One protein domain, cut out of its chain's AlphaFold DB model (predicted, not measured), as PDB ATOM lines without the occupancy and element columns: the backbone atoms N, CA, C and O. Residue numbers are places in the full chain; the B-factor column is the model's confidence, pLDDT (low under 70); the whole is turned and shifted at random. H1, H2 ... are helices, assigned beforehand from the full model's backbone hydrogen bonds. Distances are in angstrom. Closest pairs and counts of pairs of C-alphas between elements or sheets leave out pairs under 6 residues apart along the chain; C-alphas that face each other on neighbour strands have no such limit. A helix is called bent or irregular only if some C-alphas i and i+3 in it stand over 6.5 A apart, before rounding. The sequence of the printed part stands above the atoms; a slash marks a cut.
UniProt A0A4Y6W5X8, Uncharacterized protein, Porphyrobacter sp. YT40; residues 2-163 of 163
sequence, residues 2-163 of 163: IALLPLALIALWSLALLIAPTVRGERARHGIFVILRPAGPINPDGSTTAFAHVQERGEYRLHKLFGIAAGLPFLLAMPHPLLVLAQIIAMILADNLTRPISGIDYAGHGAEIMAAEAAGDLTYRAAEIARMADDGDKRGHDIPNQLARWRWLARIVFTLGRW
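This is residues 2 to 163 of the 163 residues of an uncharacterized protein of Porphyrobacter sp. YT40 (UniProt A0A4Y6W5X8). The model is a long helical body: H1, H2 and H3 run side by side as an up-and-down bundle at one end, and the first part of H2 reaches into a second group at the other end, where H4 and H7 cross it and H5 and H6 pack on H4. A long stretch with no named element, residues 19 to 51, joins H1 to H2. The printed part has 162 residues with seven named helices, H1 to H7 in order, and no named strand; the class is all helix. The whole is compact, with a radius of gyration of the C-alphas of 17.5 A, yet elongated, spanning 54 by 31 by 28 A.

Start at H1, residues 2 to 18, which touches H2, residues 52 to 75, closest at the C-alphas of Leu 17 and Arg 61, 5.3 A apart; they form a helical hairpin at a shallow tilt of 14 degrees. H2 and H3, residues 81 to 97, form the next hairpin, closest at the C-alphas of Gly 67 and Met 91, 4.2 A apart. H1, H2 and H3 are the bundle, each helix running against the one before it. H4, residues 102 to 118, is apart from H3 and touches H2 with residues 52 to 59 of H2 alone, at a steep tilt of 48 degrees; the C-alphas of Gln 55 and Gly 108 are closest, 4.8 A apart. H5, residues 124 to 134, makes a hairpin with H4, closest at the C-alphas of Ile 113 and Arg 125, 5.5 A apart. H6, residues 143 to 149, is about perpendicular to H4, at 87 degrees, and touches it at Tyr 106 and Leu 147, their closest C-alphas, 5.7 A apart. H7, residues 151 to 162, is about perpendicular to H2, at 82 degrees; the C-alphas of Gly 58 and Gly 161 are closest, 3.6 A apart. In H3, H4, H5, H6 and H7 every O i to N i+4 pair is within hydrogen-bond range; H1 has 11 of 13 and H2 17 of 20.

Find C-alpha 2 at (130.930, 107.268, 127.270); from there H1 runs 25.3 A, irregular where C-alphas 3 and 6 are 7.0 A apart. H2 begins at C-alpha 52, (154.179, 141.208, 124.622), and covers 35.3 A; it is only just irregular, with C-alphas 70 and 73 7.0 A apart. H3 measures 24.0 A and H4 24.2 A, while H5, H6 and H7 are shorter. H7 ends at C-alpha 162, (158.432, 130.919, 122.587).

Look for the two C-alphas farthest apart at Asp 45 and Met 78, 57.0 A. The printed part has no cut, and the link from H1 to H2 is long, 33 residues. The mean pLDDT of the printed part is 79.0; residue 2, residues 20 to 50 and residue 163 are under 70.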
ATOM      1  N   ILE A   2     130.556 106.383 126.135       66.12
ATOM      2  CA  ILE A   2     130.930 107.268 127.270       66.12
ATOM      3  C   ILE A   2     132.394 107.086 127.731       66.12
ATOM      4  O   ILE A   2     133.036 108.060 128.103       66.12
ATOM      5  N   ALA A   3     132.953 105.874 127.632       71.31
ATOM      6  CA  ALA A   3     134.315 105.571 128.092       71.31
ATOM      7  C   ALA A   3     135.436 106.382 127.415       71.31
ATOM      8  O   ALA A   3     136.476 106.601 128.022       71.31
ATOM      9  N   LEU A   4     135.229 106.850 126.179       82.25
ATOM     10  CA  LEU A   4     136.235 107.623 125.438       82.25
ATOM     11  C   LEU A   4     136.071 109.138 125.604       82.25
ATOM     12  O   LEU A   4     136.937 109.904 125.189       82.25
ATOM     13  N   LEU A   5     134.967 109.581 126.207       82.62
ATOM     14  CA  LEU A   5     134.626 110.996 126.310       82.62
ATOM     15  C   LEU A   5     135.611 111.781 127.203       82.62
ATOM     16  O   LEU A   5     136.046 112.848 126.772       82.62
ATOM     17  N   PRO A   6     136.069 111.255 128.361       83.00
ATOM     18  CA  PRO A   6     137.115 111.904 129.156       83.00
ATOM     19  C   PRO A   6     138.428 112.118 128.401       83.00
ATOM     20  O   PRO A   6     139.052 113.174 128.513       83.00
ATOM     21  N   LEU A   7     138.824 111.126 127.598       86.00
ATOM     22  CA  LEU A   7     140.028 111.186 126.775       86.00
ATOM     23  C   LEU A   7     139.885 112.230 125.663       86.00
ATOM     24  O   LEU A   7     140.798 113.024 125.447       86.00
ATOM     25  N   ALA A   8     138.727 112.276 124.999       86.44
ATOM     26  CA  ALA A   8     138.436 113.265 123.965       86.44
ATOM     27  C   ALA A   8     138.473 114.707 124.508       86.44
ATOM     28  O   ALA A   8     138.968 115.603 123.826       86.44
ATOM     29  N   LEU A   9     138.014 114.936 125.743       85.12
ATOM     30  CA  LEU A   9     138.071 116.252 126.393       85.12
ATOM     31  C   LEU A   9     139.513 116.701 126.675       85.12
ATOM     32  O   LEU A   9     139.872 117.842 126.380       85.12
ATOM     33  N   ILE A  10     140.362 115.801 127.182       86.69
ATOM     34  CA  ILE A  10     141.793 116.084 127.370       86.69
ATOM     35  C   ILE A  10     142.480 116.332 126.027       86.69
ATOM     36  O   ILE A  10     143.269 117.270 125.911       86.69
ATOM     37  N   ALA A  11     142.156 115.544 124.999       87.19
ATOM     38  CA  ALA A  11     142.686 115.735 123.654       87.19
ATOM     39  C   ALA A  11     142.288 117.102 123.074       87.19
ATOM     40  O   ALA A  11     143.132 117.783 122.499       87.19
ATOM     41  N   LEU A  12     141.045 117.551 123.289       86.19
ATOM     42  CA  LEU A  12     140.574 118.868 122.852       86.19
ATOM     43  C   LEU A  12     141.352 120.010 123.522       86.19
ATOM     44  O   LEU A  12     141.769 120.951 122.849       86.19
ATOM     45  N   TRP A  13     141.584 119.929 124.834       85.38
ATOM     46  CA  TRP A  13     142.386 120.927 125.554       85.38
ATOM     47  C   TRP A  13     143.866 120.877 125.175       85.38
ATOM     48  O   TRP A  13     144.514 121.918 125.100       85.38
ATOM     49  N   SER A  14     144.391 119.685 124.900       85.75
ATOM     50  CA  SER A  14     145.757 119.504 124.404       85.75
ATOM     51  C   SER A  14     145.910 120.094 123.003       85.75
ATOM     52  O   SER A  14     146.905 120.746 122.719       85.75
ATOM     53  N   LEU A  15     144.900 119.960 122.142       85.56
ATOM     54  CA  LEU A  15     144.873 120.642 120.851       85.56
ATOM     55  C   LEU A  15     144.810 122.166 121.032       85.56
ATOM     56  O   LEU A  15     145.550 122.887 120.370       85.56
ATOM     57  N   ALA A  16     143.986 122.660 121.962       78.88
ATOM     58  CA  ALA A  16     143.916 124.085 122.287       78.88
ATOM     59  C   ALA A  16     145.260 124.637 122.795       78.88
ATOM     60  O   ALA A  16     145.632 125.741 122.428       78.88
ATOM     61  N   LEU A  17     146.016 123.868 123.587       82.19
ATOM     62  CA  LEU A  17     147.372 124.217 124.033       82.19
ATOM     63  C   LEU A  17     148.347 124.415 122.852       82.19
ATOM     64  O   LEU A  17     149.234 125.271 122.910       82.19
ATOM     65  N   LEU A  18     148.196 123.612 121.796       79.00
ATOM     66  CA  LEU A  18     149.071 123.624 120.622       79.00
ATOM     67  C   LEU A  18     148.715 124.737 119.627       79.00
ATOM     68  O   LEU A  18     149.599 125.248 118.941       79.00
ATOM     69  N   ILE A  19     147.444 125.137 119.560       72.00
ATOM     70  CA  ILE A  19     147.000 126.241 118.707       72.00
ATOM     71  C   ILE A  19     147.396 127.560 119.379       72.00
ATOM     72  O   ILE A  19     146.872 127.919 120.431       72.00
ATOM     73  N   ALA A  20     148.330 128.295 118.769       59.69
ATOM     74  CA  ALA A  20     148.679 129.630 119.241       59.69
ATOM     75  C   ALA A  20     147.425 130.528 119.228       59.69
ATOM     76  O   ALA A  20     146.704 130.544 118.224       59.69
ATOM     77  N   PRO A  21     147.140 131.273 120.310       64.00
ATOM     78  CA  PRO A  21     145.968 132.128 120.353       64.00
ATOM     79  C   PRO A  21     146.082 133.218 119.281       64.00
ATOM     80  O   PRO A  21     147.134 133.836 119.109       64.00
ATOM     81  N   THR A  22     144.995 133.468 118.552       57.03
ATOM     82  CA  THR A  22     144.956 134.535 117.546       57.03
ATOM     83  C   THR A  22     144.954 135.908 118.217       57.03
ATOM     84  O   THR A  22     143.887 136.421 118.538       57.03
ATOM     85  N   VAL A  23     146.125 136.530 118.368       53.69
ATOM     86  CA  VAL A  23     146.280 137.896 118.901       53.69
ATOM     87  C   VAL A  23     145.868 138.927 117.843       53.69
ATOM     88  O   VAL A  23     146.698 139.490 117.131       53.69
ATOM     89  N   ARG A  24     144.558 139.130 117.664       51.84
ATOM     90  CA  ARG A  24     143.989 140.212 116.839       51.84
ATOM     91  C   ARG A  24     142.656 140.666 117.422       51.84
ATOM     92  O   ARG A  24     141.757 139.851 117.562       51.84
ATOM     93  N   GLY A  25     142.475 141.949 117.704       46.28
ATOM     94  CA  GLY A  25     141.171 142.498 118.084       46.28
ATOM     95  C   GLY A  25     141.262 143.950 118.531       46.28
ATOM     96  O   GLY A  25     142.352 144.455 118.720       46.28
ATOM     97  N   GLU A  26     140.123 144.621 118.707       44.16
ATOM     98  CA  GLU A  26     140.049 145.971 119.301       44.16
ATOM     99  C   GLU A  26     139.872 145.924 120.833       44.16
ATOM    100  O   GLU A  26     140.046 146.924 121.525       44.16
ATOM    101  N   ARG A  27     139.497 144.757 121.386       39.44
ATOM    102  CA  ARG A  27     139.211 144.529 122.815       39.44
ATOM    103  C   ARG A  27     139.651 143.140 123.275       39.44
ATOM    104  O   ARG A  27     139.605 142.186 122.503       39.44
ATOM    105  N   ALA A  28     140.001 143.040 124.559       48.97
ATOM    106  CA  ALA A  28     140.351 141.796 125.235       48.97
ATOM    107  C   ALA A  28     139.138 140.852 125.370       48.97
ATOM    108  O   ALA A  28     138.276 141.063 126.218       48.97
ATOM    109  N   ARG A  29     139.054 139.798 124.553       50.78
ATOM    110  CA  ARG A  29     138.164 138.646 124.723       50.78
ATOM    111  C   ARG A  29     138.986 137.377 124.884       50.78
ATOM    112  O   ARG A  29     139.744 136.992 123.999       50.78
ATOM    113  N   HIS A  30     138.770 136.700 126.001       51.84
ATOM    114  CA  HIS A  30     139.410 135.436 126.319       51.84
ATOM    115  C   HIS A  30     138.411 134.300 126.116       51.84
ATOM    116  O   HIS A  30     137.419 134.201 126.830       51.84
ATOM    117  N   GLY A  31     138.661 133.459 125.122       54.62
ATOM    118  CA  GLY A  31     137.923 132.235 124.844       54.62
ATOM    119  C   GLY A  31     138.816 131.002 124.958       54.62
ATOM    120  O   GLY A  31     140.030 131.087 125.166       54.62
ATOM    121  N   ILE A  32     138.209 129.826 124.790       53.75
ATOM    122  CA  ILE A  32     138.940 128.553 124.855       53.75
ATOM    123  C   ILE A  32     139.977 128.460 123.729       53.75
ATOM    124  O   ILE A  32     141.088 128.025 123.999       53.75
ATOM    125  N   PHE A  33     139.669 128.944 122.522       52.03
ATOM    126  CA  PHE A  33     140.548 128.870 121.340       52.03
ATOM    127  C   PHE A  33     141.053 130.228 120.841       52.03
ATOM    128  O   PHE A  33     141.742 130.300 119.829       52.03
ATOM    129  N   VAL A  34     140.668 131.322 121.499       52.44
ATOM    130  CA  VAL A  34     140.911 132.668 120.978       52.44
ATOM    131  C   VAL A  34     141.217 133.607 122.137       52.44
ATOM    132  O   VAL A  34     140.376 133.779 123.013       52.44
ATOM    133  N   ILE A  35     142.394 134.232 122.140       51.06
ATOM    134  CA  ILE A  35     142.614 135.476 122.886       51.06
ATOM    135  C   ILE A  35     142.570 136.596 121.860       51.06
ATOM    136  O   ILE A  35     143.565 136.864 121.203       51.06
ATOM    137  N   LEU A  36     141.424 137.252 121.716       47.81
ATOM    138  CA  LEU A  36     141.401 138.546 121.045       47.81
ATOM    139  C   LEU A  36     141.908 139.535 122.089       47.81
ATOM    140  O   LEU A  36     141.318 139.623 123.155       47.81
ATOM    141  N   ARG A  37     142.984 140.267 121.848       46.97
ATOM    142  CA  ARG A  37     143.294 141.482 122.609       46.97
ATOM    143  C   ARG A  37     143.582 142.599 121.613       46.97
ATOM    144  O   ARG A  37     143.969 142.282 120.482       46.97
ATOM    145  N   PRO A  38     143.353 143.877 121.996       45.03
ATOM    146  CA  PRO A  38     144.030 144.976 121.321       45.03
ATOM    147  C   PRO A  38     145.485 144.573 121.188       45.03
ATOM    148  O   PRO A  38     146.049 144.025 122.136       45.03
ATOM    149  N   ALA A  39     146.040 144.765 119.993       45.53
ATOM    150  CA  ALA A  39     147.472 144.661 119.790       45.53
ATOM    151  C   ALA A  39     148.119 145.358 121.007       45.53
ATOM    152  O   ALA A  39     147.689 146.468 121.327       45.53
ATOM    153  N   GLY A  40     148.973 144.641 121.760       46.81
ATOM    154  CA  GLY A  40     149.653 145.115 122.974       46.81
ATOM    155  C   GLY A  40     150.338 146.487 122.824       46.81
ATOM    156  O   GLY A  40     150.100 147.190 121.848       46.81
ATOM    157  N   PRO A  41     151.186 146.925 123.767       49.66
ATOM    158  CA  PRO A  41     151.749 148.273 123.732       49.66
ATOM    159  C   PRO A  41     152.304 148.599 122.343       49.66
ATOM    160  O   PRO A  41     153.198 147.930 121.819       49.66
ATOM    161  N   ILE A  42     151.650 149.584 121.734       47.00
ATOM    162  CA  ILE A  42     151.986 150.136 120.443       47.00
ATOM    163  C   ILE A  42     153.234 150.980 120.704       47.00
ATOM    164  O   ILE A  42     153.156 152.000 121.389       47.00
ATOM    165  N   ASN A  43     154.390 150.543 120.207       49.19
ATOM    166  CA  ASN A  43     155.543 151.408 119.983       49.19
ATOM    167  C   ASN A  43     155.051 152.739 119.381       49.19
ATOM    168  O   ASN A  43     154.034 152.743 118.684       49.19
ATOM    169  N   PRO A  44     155.758 153.866 119.564       41.22
ATOM    170  CA  PRO A  44     155.336 155.164 119.021       41.22
ATOM    171  C   PRO A  44     154.979 155.159 117.518       41.22
ATOM    172  O   PRO A  44     154.307 156.070 117.043       41.22
ATOM    173  N   ASP A  45     155.415 154.134 116.780       43.75
ATOM    174  CA  ASP A  45     155.192 153.896 115.356       43.75
ATOM    175  C   ASP A  45     153.952 153.047 114.986       43.75
ATOM    176  O   ASP A  45     153.724 152.816 113.799       43.75
ATOM    177  N   GLY A  46     153.143 152.567 115.937       35.34
ATOM    178  CA  GLY A  46     151.977 151.725 115.619       35.34
ATOM    179  C   GLY A  46     152.180 150.214 115.816       35.34
ATOM    180  O   GLY A  46     151.205 149.464 115.739       35.34
ATOM    181  N   SER A  47     153.406 149.744 116.074       42.53
ATOM    182  CA  SER A  47     153.727 148.311 116.166       42.53
ATOM    183  C   SER A  47     153.622 147.757 117.589       42.53
ATOM    184  O   SER A  47     154.020 148.402 118.546       42.53
ATOM    185  N   THR A  48     153.114 146.533 117.760       54.50
ATOM    186  CA  THR A  48     153.190 145.852 119.066       54.50
ATOM    187  C   THR A  48     154.613 145.420 119.363       54.50
ATOM    188  O   THR A  48     155.260 144.854 118.478       54.50
ATOM    189  N   THR A  49     155.101 145.604 120.596       61.19
ATOM    190  CA  THR A  49     156.388 145.007 120.979       61.19
ATOM    191  C   THR A  49     156.291 143.489 120.810       61.19
ATOM    192  O   THR A  49     155.383 142.829 121.320       61.19
ATOM    193  N   ALA A  50     157.222 142.899 120.055       64.25
ATOM    194  CA  ALA A  50     157.259 141.453 119.815       64.25
ATOM    195  C   ALA A  50     157.299 140.636 121.128       64.25
ATOM    196  O   ALA A  50     156.920 139.465 121.148       64.25
ATOM    197  N   PHE A  51     157.728 141.264 122.227       74.69
ATOM    198  CA  PHE A  51     157.852 140.679 123.558       74.69
ATOM    199  C   PHE A  51     156.503 140.466 124.254       74.69
ATOM    200  O   PHE A  51     156.324 139.426 124.891       74.69
ATOM    201  N   ALA A  52     155.524 141.361 124.062       73.50
ATOM    202  CA  ALA A  52     154.179 141.208 124.622       73.50
ATOM    203  C   ALA A  52     153.490 139.929 124.108       73.50
ATOM    204  O   ALA A  52     152.811 139.222 124.851       73.50
ATOM    205  N   HIS A  53     153.759 139.542 122.854       76.06
ATOM    206  CA  HIS A  53     153.254 138.286 122.285       76.06
ATOM    207  C   HIS A  53     153.792 137.043 123.010       76.06
ATOM    208  O   HIS A  53     153.110 136.019 123.054       76.06
ATOM    209  N   VAL A  54     155.002 137.106 123.581       82.19
ATOM    210  CA  VAL A  54     155.584 135.995 124.353       82.19
ATOM    211  C   VAL A  54     154.839 135.821 125.673       82.19
ATOM    212  O   VAL A  54     154.501 134.689 126.024       82.19
ATOM    213  N   GLN A  55     154.529 136.919 126.369       86.62
ATOM    214  CA  GLN A  55     153.676 136.881 127.558       86.62
ATOM    215  C   GLN A  55     152.325 136.239 127.230       86.62
ATOM    216  O   GLN A  55     151.944 135.248 127.849       86.62
ATOM    217  N   GLU A  56     151.622 136.760 126.225       80.12
ATOM    218  CA  GLU A  56     150.248 136.349 125.922       80.12
ATOM    219  C   GLU A  56     150.146 134.873 125.524       80.12
ATOM    220  O   GLU A  56     149.272 134.142 126.003       80.12
ATOM    221  N   ARG A  57     151.062 134.401 124.669       83.88
ATOM    222  CA  ARG A  57     151.135 132.981 124.296       83.88
ATOM    223  C   ARG A  57     151.488 132.108 125.494       83.88
ATOM    224  O   ARG A  57     150.916 131.028 125.651       83.88
ATOM    225  N   GLY A  58     152.419 132.567 126.327       88.06
ATOM    226  CA  GLY A  58     152.875 131.853 127.511       88.06
ATOM    227  C   GLY A  58     151.768 131.672 128.547       88.06
ATOM    228  O   GLY A  58     151.518 130.547 128.982       88.06
ATOM    229  N   GLU A  59     151.069 132.751 128.900       87.25
ATOM    230  CA  GLU A  59     149.941 132.735 129.835       87.25
ATOM    231  C   GLU A  59     148.802 131.866 129.309       87.25
ATOM    232  O   GLU A  59     148.302 130.999 130.027       87.25
ATOM    233  N   TYR A  60     148.430 132.025 128.033       86.12
ATOM    234  CA  TYR A  60     147.392 131.201 127.414       86.12
ATOM    235  C   TYR A  60     147.684 129.711 127.571       86.12
ATOM    236  O   TYR A  60     146.839 128.952 128.050       86.12
ATOM    237  N   ARG A  61     148.896 129.295 127.198       87.19
ATOM    238  CA  ARG A  61     149.311 127.896 127.293       87.19
ATOM    239  C   ARG A  61     149.365 127.420 128.736       87.19
ATOM    240  O   ARG A  61     148.929 126.306 129.013       87.19
ATOM    241  N   LEU A  62     149.819 128.261 129.662       90.94
ATOM    242  CA  LEU A  62     149.819 127.943 131.085       90.94
ATOM    243  C   LEU A  62     148.394 127.675 131.608       90.94
ATOM    244  O   LEU A  62     148.172 126.671 132.284       90.94
ATOM    245  N   HIS A  63     147.410 128.498 131.237       88.50
ATOM    246  CA  HIS A  63     146.006 128.270 131.604       88.50
ATOM    247  C   HIS A  63     145.454 126.962 131.019       88.50
ATOM    248  O   HIS A  63     144.763 126.217 131.721       88.50
ATOM    249  N   LYS A  64     145.825 126.613 129.779       88.25
ATOM    250  CA  LYS A  64     145.469 125.313 129.186       88.25
ATOM    251  C   LYS A  64     146.112 124.142 129.912       88.25
ATOM    252  O   LYS A  64     145.423 123.145 130.127       88.25
ATOM    253  N   LEU A  65     147.366 124.262 130.349       90.81
ATOM    254  CA  LEU A  65     148.021 123.241 131.170       90.81
ATOM    255  C   LEU A  65     147.296 123.034 132.502       90.81
ATOM    256  O   LEU A  65     147.084 121.887 132.889       90.81
ATOM    257  N   PHE A  66     146.847 124.103 133.168       90.81
ATOM    258  CA  PHE A  66     146.026 123.971 134.377       90.81
ATOM    259  C   PHE A  66     144.686 123.293 134.095       90.81
ATOM    260  O   PHE A  66     144.283 122.412 134.854       90.81
ATOM    261  N   GLY A  67     144.031 123.637 132.982       89.50
ATOM    262  CA  GLY A  67     142.831 122.942 132.516       89.50
ATOM    263  C   GLY A  67     143.068 121.442 132.323       89.50
ATOM    264  O   GLY A  67     142.334 120.631 132.875       89.50
ATOM    265  N   ILE A  68     144.130 121.057 131.607       90.19
ATOM    266  CA  ILE A  68     144.503 119.649 131.391       90.19
ATOM    267  C   ILE A  68     144.758 118.950 132.727       90.19
ATOM    268  O   ILE A  68     144.171 117.901 132.985       90.19
ATOM    269  N   ALA A  69     145.579 119.547 133.595       91.56
ATOM    270  CA  ALA A  69     145.923 118.987 134.899       91.56
ATOM    271  C   ALA A  69     144.682 118.758 135.777       91.56
ATOM    272  O   ALA A  69     144.571 117.709 136.407       91.56
ATOM    273  N   ALA A  70     143.718 119.684 135.763       91.69
ATOM    274  CA  ALA A  70     142.450 119.539 136.476       91.69
ATOM    275  C   ALA A  70     141.569 118.407 135.918       91.69
ATOM    276  O   ALA A  70     140.779 117.820 136.656       91.69
ATOM    277  N   GLY A  71     141.703 118.079 134.630       89.19
ATOM    278  CA  GLY A  71     140.966 116.996 133.985       89.19
ATOM    279  C   GLY A  71     141.594 115.604 134.145       89.19
ATOM    280  O   GLY A  71     140.874 114.611 134.046       89.19
ATOM    281  N   LEU A  72     142.904 115.500 134.405       90.69
ATOM    282  CA  LEU A  72     143.621 114.215 134.498       90.69
ATOM    283  C   LEU A  72     143.037 113.224 135.524       90.69
ATOM    284  O   LEU A  72     142.925 112.046 135.178       90.69
ATOM    285  N   PRO A  73     142.613 113.634 136.739       90.19
ATOM    286  CA  PRO A  73     142.048 112.700 137.717       90.19
ATOM    287  C   PRO A  73     140.810 111.947 137.206       90.19
ATOM    288  O   PRO A  73     140.569 110.809 137.602       90.19
ATOM    289  N   PHE A  74     140.049 112.548 136.286       88.31
ATOM    290  CA  PHE A  74     138.828 111.962 135.730       88.31
ATOM    291  C   PHE A  74     139.099 110.871 134.688       88.31
ATOM    292  O   PHE A  74     138.210 110.067 134.418       88.31
ATOM    293  N   LEU A  75     140.318 110.794 134.138       83.75
ATOM    294  CA  LEU A  75     140.724 109.702 133.244       83.75
ATOM    295  C   LEU A  75     140.852 108.362 133.976       83.75
ATOM    296  O   LEU A  75     140.733 107.308 133.358       83.75
ATOM    297  N   LEU A  76     141.124 108.410 135.281       81.12
ATOM    298  CA  LEU A  76     141.342 107.233 136.122       81.12
ATOM    299  C   LEU A  76     140.052 106.747 136.794       81.12
ATOM    300  O   LEU A  76     140.027 105.668 137.383       81.12
ATOM    301  N   ALA A  77     138.981 107.540 136.724       81.88
ATOM    302  CA  ALA A  77     137.698 107.200 137.313       81.88
ATOM    303  C   ALA A  77     136.850 106.365 136.341       81.88
ATOM    304  O   ALA A  77     136.943 106.512 135.121       81.88
ATOM    305  N   MET A  78     135.989 105.490 136.875       74.00
ATOM    306  CA  MET A  78     135.064 104.734 136.028       74.00
ATOM    307  C   MET A  78     134.176 105.694 135.221       74.00
ATOM    308  O   MET A  78     133.666 106.668 135.778       74.00
ATOM    309  N   PRO A  79     133.954 105.433 133.921       74.06
ATOM    310  CA  PRO A  79     133.237 106.357 133.058       74.06
ATOM    311  C   PRO A  79     131.766 106.470 133.471       74.06
ATOM    312  O   PRO A  79     130.942 105.613 133.159       74.06
ATOM    313  N   HIS A  80     131.448 107.568 134.153       82.06
ATOM    314  CA  HIS A  80     130.111 107.921 134.618       82.06
ATOM    315  C   HIS A  80     129.724 109.305 134.070       82.06
ATOM    316  O   HIS A  80     130.550 110.220 134.130       82.06
ATOM    317  N   PRO A  81     128.488 109.525 133.581       83.62
ATOM    318  CA  PRO A  81     128.078 110.811 133.005       83.62
ATOM    319  C   PRO A  81     128.322 112.019 133.924       83.62
ATOM    320  O   PRO A  81     128.789 113.059 133.469       83.62
ATOM    321  N   LEU A  82     128.082 111.864 135.231       86.75
ATOM    322  CA  LEU A  82     128.356 112.922 136.214       86.75
ATOM    323  C   LEU A  82     129.852 113.237 136.353       86.75
ATOM    324  O   LEU A  82     130.207 114.388 136.579       86.75
ATOM    325  N   LEU A  83     130.728 112.243 136.189       86.88
ATOM    326  CA  LEU A  83     132.177 112.445 136.245       86.88
ATOM    327  C   LEU A  83     132.691 113.140 134.983       86.88
ATOM    328  O   LEU A  83     133.566 113.990 135.083       86.88
ATOM    329  N   VAL A  84     132.095 112.862 133.820       86.12
ATOM    330  CA  VAL A  84     132.367 113.625 132.589       86.12
ATOM    331  C   VAL A  84     131.955 115.088 132.766       86.12
ATOM    332  O   VAL A  84     132.717 115.990 132.428       86.12
ATOM    333  N   LEU A  85     130.762 115.346 133.313       88.06
ATOM    334  CA  LEU A  85     130.306 116.715 133.563       88.06
ATOM    335  C   LEU A  85     131.220 117.437 134.563       88.06
ATOM    336  O   LEU A  85     131.617 118.577 134.326       88.06
ATOM    337  N   ALA A  86     131.600 116.760 135.648       89.38
ATOM    338  CA  ALA A  86     132.536 117.289 136.631       89.38
ATOM    339  C   ALA A  86     133.919 117.577 136.022       89.38
ATOM    340  O   ALA A  86     134.499 118.616 136.326       89.38
ATOM    341  N   GLN A  87     134.408 116.726 135.113       90.81
ATOM    342  CA  GLN A  87     135.643 116.963 134.368       90.81
ATOM    343  C   GLN A  87     135.554 118.252 133.542       90.81
ATOM    344  O   GLN A  87     136.431 119.102 133.651       90.81
ATOM    345  N   ILE A  88     134.483 118.436 132.761       88.12
ATOM    346  CA  ILE A  88     134.275 119.654 131.957       88.12
ATOM    347  C   ILE A  88     134.296 120.896 132.853       88.12
ATOM    348  O   ILE A  88     135.009 121.858 132.565       88.12
ATOM    349  N   ILE A  89     133.545 120.864 133.958       89.88
ATOM    350  CA  ILE A  89     133.472 121.976 134.911       89.88
ATOM    351  C   ILE A  89     134.854 122.259 135.509       89.88
ATOM    352  O   ILE A  89     135.284 123.409 135.502       89.88
ATOM    353  N   ALA A  90     135.577 121.237 135.970       90.12
ATOM    354  CA  ALA A  90     136.906 121.393 136.558       90.12
ATOM    355  C   ALA A  90     137.906 122.012 135.570       90.12
ATOM    356  O   ALA A  90     138.620 122.948 135.925       90.12
ATOM    357  N   MET A  91     137.920 121.543 134.319       90.88
ATOM    358  CA  MET A  91     138.804 122.062 133.274       90.88
ATOM    359  C   MET A  91     138.488 123.526 132.923       90.88
ATOM    360  O   MET A  91     139.406 124.335 132.776       90.88
ATOM    361  N   ILE A  92     137.202 123.892 132.822       86.88
ATOM    362  CA  ILE A  92     136.762 125.273 132.558       86.88
ATOM    363  C   ILE A  92     137.081 126.188 133.742       86.88
ATOM    364  O   ILE A  92     137.572 127.300 133.539       86.88
ATOM    365  N   LEU A  93     136.814 125.740 134.971       87.44
ATOM    366  CA  LEU A  93     137.104 126.513 136.175       87.44
ATOM    367  C   LEU A  93     138.606 126.736 136.328       87.44
ATOM    368  O   LEU A  93     139.013 127.869 136.553       87.44
ATOM    369  N   ALA A  94     139.438 125.713 136.131       87.56
ATOM    370  CA  ALA A  94     140.888 125.867 136.179       87.56
ATOM    371  C   ALA A  94     141.396 126.865 135.120       87.56
ATOM    372  O   ALA A  94     142.228 127.713 135.438       87.56
ATOM    373  N   ASP A  95     140.858 126.834 133.895       82.81
ATOM    374  CA  ASP A  95     141.233 127.776 132.828       82.81
ATOM    375  C   ASP A  95     140.787 129.222 133.108       82.81
ATOM    376  O   ASP A  95     141.467 130.154 132.690       82.81
ATOM    377  N   ASN A  96     139.661 129.442 133.796       78.81
ATOM    378  CA  ASN A  96     139.129 130.790 134.049       78.81
ATOM    379  C   ASN A  96     139.591 131.385 135.380       78.81
ATOM    380  O   ASN A  96     139.955 132.557 135.429       78.81
ATOM    381  N   LEU A  97     139.611 130.591 136.451       82.62
ATOM    382  CA  LEU A  97     139.963 131.051 137.797       82.62
ATOM    383  C   LEU A  97     141.459 131.321 137.959       82.62
ATOM    384  O   LEU A  97     141.845 132.046 138.870       82.62
ATOM    385  N   THR A  98     142.302 130.774 137.081       78.94
ATOM    386  CA  THR A  98     143.742 131.059 137.109       78.94
ATOM    387  C   THR A  98     144.102 132.385 136.437       78.94
ATOM    388  O   THR A  98     145.113 132.979 136.784       78.94
ATOM    389  N   ARG A  99     143.268 132.912 135.535       71.25
ATOM    390  CA  ARG A  99     143.520 134.176 134.810       71.25
ATOM    391  C   ARG A  99     143.649 135.421 135.699       71.25
ATOM    392  O   ARG A  99     144.561 136.197 135.450       71.25
ATOM    393  N   PRO A 100     142.798 135.642 136.720       71.19
ATOM    394  CA  PRO A 100     142.914 136.819 137.581       71.19
ATOM    395  C   PRO A 100     143.972 136.671 138.688       71.19
ATOM    396  O   PRO A 100     144.088 137.547 139.542       71.19
ATOM    397  N   ILE A 101     144.720 135.560 138.744       80.62
ATOM    398  CA  ILE A 101     145.726 135.365 139.790       80.62
ATOM    399  C   ILE A 101     146.887 136.324 139.534       80.62
ATOM    400  O   ILE A 101     147.636 136.160 138.572       80.62
ATOM    401  N   SER A 102     147.090 137.265 140.456       77.31
ATOM    402  CA  SER A 102     148.153 138.273 140.368       77.31
ATOM    403  C   SER A 102     149.538 137.664 140.125       77.31
ATOM    404  O   SER A 102     150.331 138.215 139.373       77.31
ATOM    405  N   GLY A 103     149.833 136.493 140.696       83.00
ATOM    406  CA  GLY A 103     151.099 135.794 140.460       83.00
ATOM    407  C   GLY A 103     151.334 135.359 139.009       83.00
ATOM    408  O   GLY A 103     152.482 135.349 138.572       83.00
ATOM    409  N   ILE A 104     150.277 135.032 138.257       86.38
ATOM    410  CA  ILE A 104     150.384 134.693 136.829       86.38
ATOM    411  C   ILE A 104     150.604 135.958 136.005       86.38
ATOM    412  O   ILE A 104     151.465 135.952 135.136       86.38
ATOM    413  N   ASP A 105     149.923 137.048 136.349       86.31
ATOM    414  CA  ASP A 105     150.104 138.351 135.707       86.31
ATOM    415  C   ASP A 105     151.536 138.902 135.904       86.31
ATOM    416  O   ASP A 105     152.229 139.216 134.936       86.31
ATOM    417  N   TYR A 106     152.071 138.888 137.135       90.31
ATOM    418  CA  TYR A 106     153.485 139.225 137.385       90.31
ATOM    419  C   TYR A 106     154.456 138.277 136.660       90.31
ATOM    420  O   TYR A 106     155.520 138.707 136.209       90.31
ATOM    421  N   ALA A 107     154.121 136.990 136.537       92.62
ATOM    422  CA  ALA A 107     154.935 136.048 135.773       92.62
ATOM    423  C   ALA A 107     154.899 136.333 134.263       92.62
ATOM    424  O   ALA A 107     155.926 136.180 133.602       92.62
ATOM    425  N   GLY A 108     153.758 136.778 133.741       91.00
ATOM    426  CA  GLY A 108     153.573 137.245 132.374       91.00
ATOM    427  C   GLY A 108     154.496 138.394 132.016       91.00
ATOM    428  O   GLY A 108     155.338 138.258 131.129       91.00
ATOM    429  N   HIS A 109     154.421 139.478 132.783       91.06
ATOM    430  CA  HIS A 109     155.317 140.625 132.631       91.06
ATOM    431  C   HIS A 109     156.791 140.234 132.819       91.06
ATOM    432  O   HIS A 109     157.677 140.666 132.085       91.06
ATOM    433  N   GLY A 110     157.081 139.335 133.766       92.50
ATOM    434  CA  GLY A 110     158.421 138.773 133.927       92.50
ATOM    435  C   GLY A 110     158.920 138.026 132.683       92.50
ATOM    436  O   GLY A 110     160.107 138.106 132.367       92.50
ATOM    437  N   ALA A 111     158.042 137.312 131.974       92.81
ATOM    438  CA  ALA A 111     158.368 136.602 130.740       92.81
ATOM    439  C   ALA A 111     158.597 137.558 129.562       92.81
ATOM    440  O   ALA A 111     159.513 137.336 128.769       92.81
ATOM    441  N   GLU A 112     157.811 138.631 129.480       91.31
ATOM    442  CA  GLU A 112     157.993 139.722 128.521       91.31
ATOM    443  C   GLU A 112     159.373 140.377 128.685       91.31
ATOM    444  O   GLU A 112     160.142 140.464 127.728       91.31
ATOM    445  N   ILE A 113     159.741 140.727 129.924       91.62
ATOM    446  CA  ILE A 113     161.062 141.286 130.246       91.62
ATOM    447  C   ILE A 113     162.180 140.311 129.855       91.62
ATOM    448  O   ILE A 113     163.165 140.722 129.249       91.62
ATOM    449  N   MET A 114     162.036 139.015 130.160       93.88
ATOM    450  CA  MET A 114     163.029 138.006 129.763       93.88
ATOM    451  C   MET A 114     163.174 137.901 128.241       93.88
ATOM    452  O   MET A 114     164.279 137.667 127.753       93.88
ATOM    453  N   ALA A 115     162.084 138.063 127.486       90.62
ATOM    454  CA  ALA A 115     162.123 138.059 126.029       90.62
ATOM    455  C   ALA A 115     162.847 139.285 125.463       90.62
ATOM    456  O   ALA A 115     163.667 139.125 124.558       90.62
ATOM    457  N   ALA A 116     162.599 140.467 126.029       87.81
ATOM    458  CA  ALA A 116     163.289 141.699 125.657       87.81
ATOM    459  C   ALA A 116     164.794 141.628 125.959       87.81
ATOM    460  O   ALA A 116     165.623 141.871 125.080       87.81
ATOM    461  N   GLU A 117     165.158 141.173 127.162       90.44
ATOM    462  CA  GLU A 117     166.555 140.985 127.568       90.44
ATOM    463  C   GLU A 117     167.272 139.959 126.677       90.44
ATOM    464  O   GLU A 117     168.416 140.175 126.278       90.44
ATOM    465  N   ALA A 118     166.598 138.864 126.304       88.69
ATOM    466  CA  ALA A 118     167.147 137.862 125.387       88.69
ATOM    467  C   ALA A 118     167.346 138.388 123.954       88.69
ATOM    468  O   ALA A 118     168.170 137.844 123.220       88.69
ATOM    469  N   ALA A 119     166.609 139.428 123.559       86.44
ATOM    470  CA  ALA A 119     166.769 140.123 122.284       86.44
ATOM    471  C   ALA A 119     167.778 141.287 122.347       86.44
ATOM    472  O   ALA A 119     168.031 141.923 121.326       86.44
ATOM    473  N   GLY A 120     168.374 141.550 123.516       86.50
ATOM    474  CA  GLY A 120     169.380 142.594 123.717       86.50
ATOM    475  C   GLY A 120     168.832 143.945 124.186       86.50
ATOM    476  O   GLY A 120     169.620 144.874 124.357       86.50
ATOM    477  N   ASP A 121     167.527 144.073 124.445       85.25
ATOM    478  CA  ASP A 121     166.947 145.288 125.028       85.25
ATOM    479  C   ASP A 121     166.983 145.229 126.562       85.25
ATOM    480  O   ASP A 121     166.058 144.773 127.235       85.25
ATOM    481  N   LEU A 122     168.093 145.711 127.125       86.31
ATOM    482  CA  LEU A 122     168.300 145.782 128.574       86.31
ATOM    483  C   LEU A 122     167.544 146.945 129.236       86.31
ATOM    484  O   LEU A 122     167.414 146.973 130.462       86.31
ATOM    485  N   THR A 123     167.048 147.906 128.454       85.94
ATOM    486  CA  THR A 123     166.310 149.067 128.975       85.94
ATOM    487  C   THR A 123     164.837 148.754 129.226       85.94
ATOM    488  O   THR A 123     164.216 149.373 130.095       85.94
ATOM    489  N   TYR A 124     164.309 147.725 128.553       86.31
ATOM    490  CA  TYR A 124     162.914 147.304 128.641       86.31
ATOM    491  C   TYR A 124     162.437 147.035 130.067       86.31
ATOM    492  O   TYR A 124     161.341 147.437 130.438       86.31
ATOM    493  N   ARG A 125     163.267 146.401 130.907       89.69
ATOM    494  CA  ARG A 125     162.902 146.083 132.298       89.69
ATOM    495  C   ARG A 125     162.450 147.318 133.071       89.69
ATOM    496  O   ARG A 125     161.458 147.258 133.791       89.69
ATOM    497  N   ALA A 126     163.205 148.409 132.970       88.06
ATOM    498  CA  ALA A 126     162.896 149.632 133.700       88.06
ATOM    499  C   ALA A 126     161.622 150.289 133.153       88.06
ATOM    500  O   ALA A 126     160.773 150.706 133.940       88.06
ATOM    501  N   ALA A 127     161.469 150.317 131.825       86.75
ATOM    502  CA  ALA A 127     160.271 150.831 131.164       86.75
ATOM    503  C   ALA A 127     159.016 150.034 131.554       86.75
ATOM    504  O   ALA A 127     157.981 150.614 131.869       86.75
ATOM    505  N   GLU A 128     159.131 148.709 131.613       87.81
ATOM    506  CA  GLU A 128     158.032 147.818 131.960       87.81
ATOM    507  C   GLU A 128     157.628 147.941 133.433       87.81
ATOM    508  O   GLU A 128     156.444 148.027 133.746       87.81
ATOM    509  N   ILE A 129     158.596 148.044 134.349       89.19
ATOM    510  CA  ILE A 129     158.307 148.302 135.768       89.19
ATOM    511  C   ILE A 129     157.604 149.652 135.944       89.19
ATOM    512  O   ILE A 129     156.645 149.733 136.711       89.19
ATOM    513  N   ALA A 130     158.052 150.697 135.242       86.69
ATOM    514  CA  ALA A 130     157.402 152.006 135.281       86.69
ATOM    515  C   ALA A 130     155.956 151.925 134.765       86.69
ATOM    516  O   ALA A 130     155.039 152.390 135.435       86.69
ATOM    517  N   ARG A 131     155.732 151.228 133.645       83.06
ATOM    518  CA  ARG A 131     154.393 150.993 133.091       83.06
ATOM    519  C   ARG A 131     153.483 150.250 134.068       83.06
ATOM    520  O   ARG A 131     152.333 150.637 134.248       83.06
ATOM    521  N   MET A 132     153.989 149.200 134.712       85.81
ATOM    522  CA  MET A 132     153.245 148.468 135.739       85.81
ATOM    523  C   MET A 132     152.934 149.345 136.960       85.81
ATOM    524  O   MET A 132     151.915 149.131 137.600       85.81
ATOM    525  N   ALA A 133     153.786 150.314 137.302       84.38
ATOM    526  CA  ALA A 133     153.547 151.229 138.422       84.38
ATOM    527  C   ALA A 133     152.464 152.278 138.116       84.38
ATOM    528  O   ALA A 133     151.773 152.731 139.035       84.38
ATOM    529  N   ASP A 134     152.310 152.633 136.841       80.62
ATOM    530  CA  ASP A 134     151.265 153.535 136.348       80.62
ATOM    531  C   ASP A 134     149.900 152.843 136.184       80.62
ATOM    532  O   ASP A 134     148.870 153.517 136.114       80.62
ATOM    533  N   ASP A 135     149.873 151.507 136.173       77.94
ATOM    534  CA  ASP A 135     148.648 150.709 136.187       77.94
ATOM    535  C   ASP A 135     147.923 150.859 137.537       77.94
ATOM    536  O   ASP A 135     148.473 150.580 138.609       77.94
ATOM    537  N   GLY A 136     146.667 151.310 137.494       74.06
ATOM    538  CA  GLY A 136     145.864 151.600 138.683       74.06
ATOM    539  C   GLY A 136     145.718 150.401 139.620       74.06
ATOM    540  O   GLY A 136     145.728 150.586 140.837       74.06
ATOM    541  N   ASP A 137     145.680 149.186 139.067       74.81
ATOM    542  CA  ASP A 137     145.533 147.937 139.826       74.81
ATOM    543  C   ASP A 137     146.826 147.516 140.549       74.81
ATOM    544  O   ASP A 137     146.795 146.692 141.464       74.81
ATOM    545  N   LYS A 138     147.974 148.076 140.152       76.50
ATOM    546  CA  LYS A 138     149.313 147.752 140.678       76.50
ATOM    547  C   LYS A 138     149.965 148.928 141.407       76.50
ATOM    548  O   LYS A 138     151.059 148.787 141.962       76.50
ATOM    549  N   ARG A 139     149.296 150.080 141.471       77.38
ATOM    550  CA  ARG A 139     149.783 151.267 142.176       77.38
ATOM    551  C   ARG A 139     150.041 150.961 143.656       77.38
ATOM    552  O   ARG A 139     149.178 150.459 144.368       77.38
ATOM    553  N   GLY A 140     151.238 151.303 144.132       73.94
ATOM    554  CA  GLY A 140     151.655 151.077 145.522       73.94
ATOM    555  C   GLY A 140     152.149 149.658 145.826       73.94
ATOM    556  O   GLY A 140     152.550 149.390 146.958       73.94
ATOM    557  N   HIS A 141     152.170 148.756 144.838       84.12
ATOM    558  CA  HIS A 141     152.809 147.452 144.981       84.12
ATOM    559  C   HIS A 141     154.329 147.556 144.806       84.12
ATOM    560  O   HIS A 141     154.833 148.313 143.978       84.12
ATOM    561  N   ASP A 142     155.068 146.722 145.540       91.50
ATOM    562  CA  ASP A 142     156.499 146.506 145.316       91.50
ATOM    563  C   ASP A 142     156.705 145.602 144.086       91.50
ATOM    564  O   ASP A 142     156.901 144.385 144.187       91.50
ATOM    565  N   ILE A 143     156.576 146.203 142.901       90.25
ATOM    566  CA  ILE A 143     156.659 145.514 141.607       90.25
ATOM    567  C   ILE A 143     157.989 144.760 141.444       90.25
ATOM    568  O   ILE A 143     157.935 143.581 141.079       90.25
ATOM    569  N   PRO A 144     159.174 145.342 141.739       92.88
ATOM    570  CA  PRO A 144     160.438 144.614 141.640       92.88
ATOM    571  C   PRO A 144     160.462 143.327 142.472       92.88
ATOM    572  O   PRO A 144     160.870 142.275 141.969       92.88
ATOM    573  N   ASN A 145     159.984 143.378 143.717       93.19
ATOM    574  CA  ASN A 145     159.933 142.202 144.581       93.19
ATOM    575  C   ASN A 145     158.916 141.164 144.085       93.19
ATOM    576  O   ASN A 145     159.192 139.964 144.098       93.19
ATOM    577  N   GLN A 146     157.763 141.599 143.572       92.12
ATOM    578  CA  GLN A 146     156.759 140.692 143.010       92.12
ATOM    579  C   GLN A 146     157.265 139.987 141.744       92.12
ATOM    580  O   GLN A 146     157.123 138.768 141.622       92.12
ATOM    581  N   LEU A 147     157.941 140.706 140.843       92.81
ATOM    582  CA  LEU A 147     158.613 140.115 139.681       92.81
ATOM    583  C   LEU A 147     159.699 139.113 140.105       92.81
ATOM    584  O   LEU A 147     159.831 138.045 139.503       92.81
ATOM    585  N   ALA A 148     160.461 139.418 141.159       92.75
ATOM    586  CA  ALA A 148     161.470 138.509 141.699       92.75
ATOM    587  C   ALA A 148     160.842 137.237 142.297       92.75
ATOM    588  O   ALA A 148     161.290 136.128 141.992       92.75
ATOM    589  N   ARG A 149     159.771 137.382 143.084       94.31
ATOM    590  CA  ARG A 149     159.023 136.278 143.706       94.31
ATOM    591  C   ARG A 149     158.489 135.285 142.674       94.31
ATOM    592  O   ARG A 149     158.571 134.075 142.882       94.31
ATOM    593  N   TRP A 150     157.971 135.785 141.556       94.38
ATOM    594  CA  TRP A 150     157.375 134.968 140.494       94.38
ATOM    595  C   TRP A 150     158.337 134.650 139.346       94.38
ATOM    596  O   TRP A 150     157.928 134.082 138.336       94.38
ATOM    597  N   ARG A 151     159.639 134.921 139.504       94.06
ATOM    598  CA  ARG A 151     160.655 134.695 138.462       94.06
ATOM    599  C   ARG A 151     160.696 133.255 137.950       94.06
ATOM    600  O   ARG A 151     160.953 133.029 136.769       94.06
ATOM    601  N   TRP A 152     160.477 132.271 138.820       95.56
ATOM    602  CA  TRP A 152     160.440 130.862 138.417       95.56
ATOM    603  C   TRP A 152     159.257 130.579 137.479       95.56
ATOM    604  O   TRP A 152     159.427 129.884 136.481       95.56
ATOM    605  N   LEU A 153     158.092 131.171 137.755       94.88
ATOM    606  CA  LEU A 153     156.895 131.034 136.932       94.88
ATOM    607  C   LEU A 153     157.047 131.818 135.628       94.88
ATOM    608  O   LEU A 153     156.696 131.306 134.572       94.88
ATOM    609  N   ALA A 154     157.679 132.993 135.671       94.12
ATOM    610  CA  ALA A 154     158.024 133.766 134.482       94.12
ATOM    611  C   ALA A 154     158.893 132.968 133.496       94.12
ATOM    612  O   ALA A 154     158.678 133.042 132.293       94.12
ATOM    613  N   ARG A 155     159.822 132.129 133.979       95.69
ATOM    614  CA  ARG A 155     160.595 131.219 133.107       95.69
ATOM    615  C   ARG A 155     159.713 130.180 132.418       95.69
ATOM    616  O   ARG A 155     159.955 129.859 131.255       95.69
ATOM    617  N   ILE A 156     158.714 129.649 133.124       94.38
ATOM    618  CA  ILE A 156     157.745 128.703 132.554       94.38
ATOM    619  C   ILE A 156     156.923 129.417 131.483       94.38
ATOM    620  O   ILE A 156     156.878 128.944 130.354       94.38
ATOM    621  N   VAL A 157     156.349 130.580 131.804       92.50
ATOM    622  CA  VAL A 157     155.563 131.399 130.868       92.50
ATOM    623  C   VAL A 157     156.393 131.779 129.640       92.50
ATOM    624  O   VAL A 157     155.947 131.565 128.521       92.50
ATOM    625  N   PHE A 158     157.631 132.240 129.824       93.50
ATOM    626  CA  PHE A 158     158.559 132.553 128.736       93.50
ATOM    627  C   PHE A 158     158.824 131.347 127.838       93.50
ATOM    628  O   PHE A 158     158.732 131.446 126.615       93.50
ATOM    629  N   THR A 159     159.127 130.194 128.442       93.44
ATOM    630  CA  THR A 159     159.353 128.955 127.693       93.44
ATOM    631  C   THR A 159     158.108 128.620 126.893       93.44
ATOM    632  O   THR A 159     158.200 128.463 125.684       93.44
ATOM    633  N   LEU A 160     156.940 128.598 127.537       90.12
ATOM    634  CA  LEU A 160     155.668 128.327 126.882       90.12
ATOM    635  C   LEU A 160     155.348 129.342 125.785       90.12
ATOM    636  O   LEU A 160     154.750 128.945 124.804       90.12
ATOM    637  N   GLY A 161     155.732 130.610 125.903       86.12
ATOM    638  CA  GLY A 161     155.431 131.650 124.918       86.12
ATOM    639  C   GLY A 161     156.303 131.633 123.661       86.12
ATOM    640  O   GLY A 161     155.902 132.192 122.641       86.12
ATOM    641  N   ARG A 162     157.482 130.994 123.715       83.31
ATOM    642  CA  ARG A 162     158.432 130.919 122.587       83.31
ATOM    643  C   ARG A 162     158.093 129.875 121.527       83.31
ATOM    644  O   ARG A 162     158.556 130.021 120.398       83.31
ATOM    645  N   TRP A 163     157.383 128.819 121.911       61.59
ATOM    646  CA  TRP A 163     156.945 127.754 120.999       61.59
ATOM    647  C   TRP A 163     155.660 128.152 120.262       61.59
ATOM    648  O   TRP A 163     155.035 127.301 119.604       61.59
TER     649      TRP A 163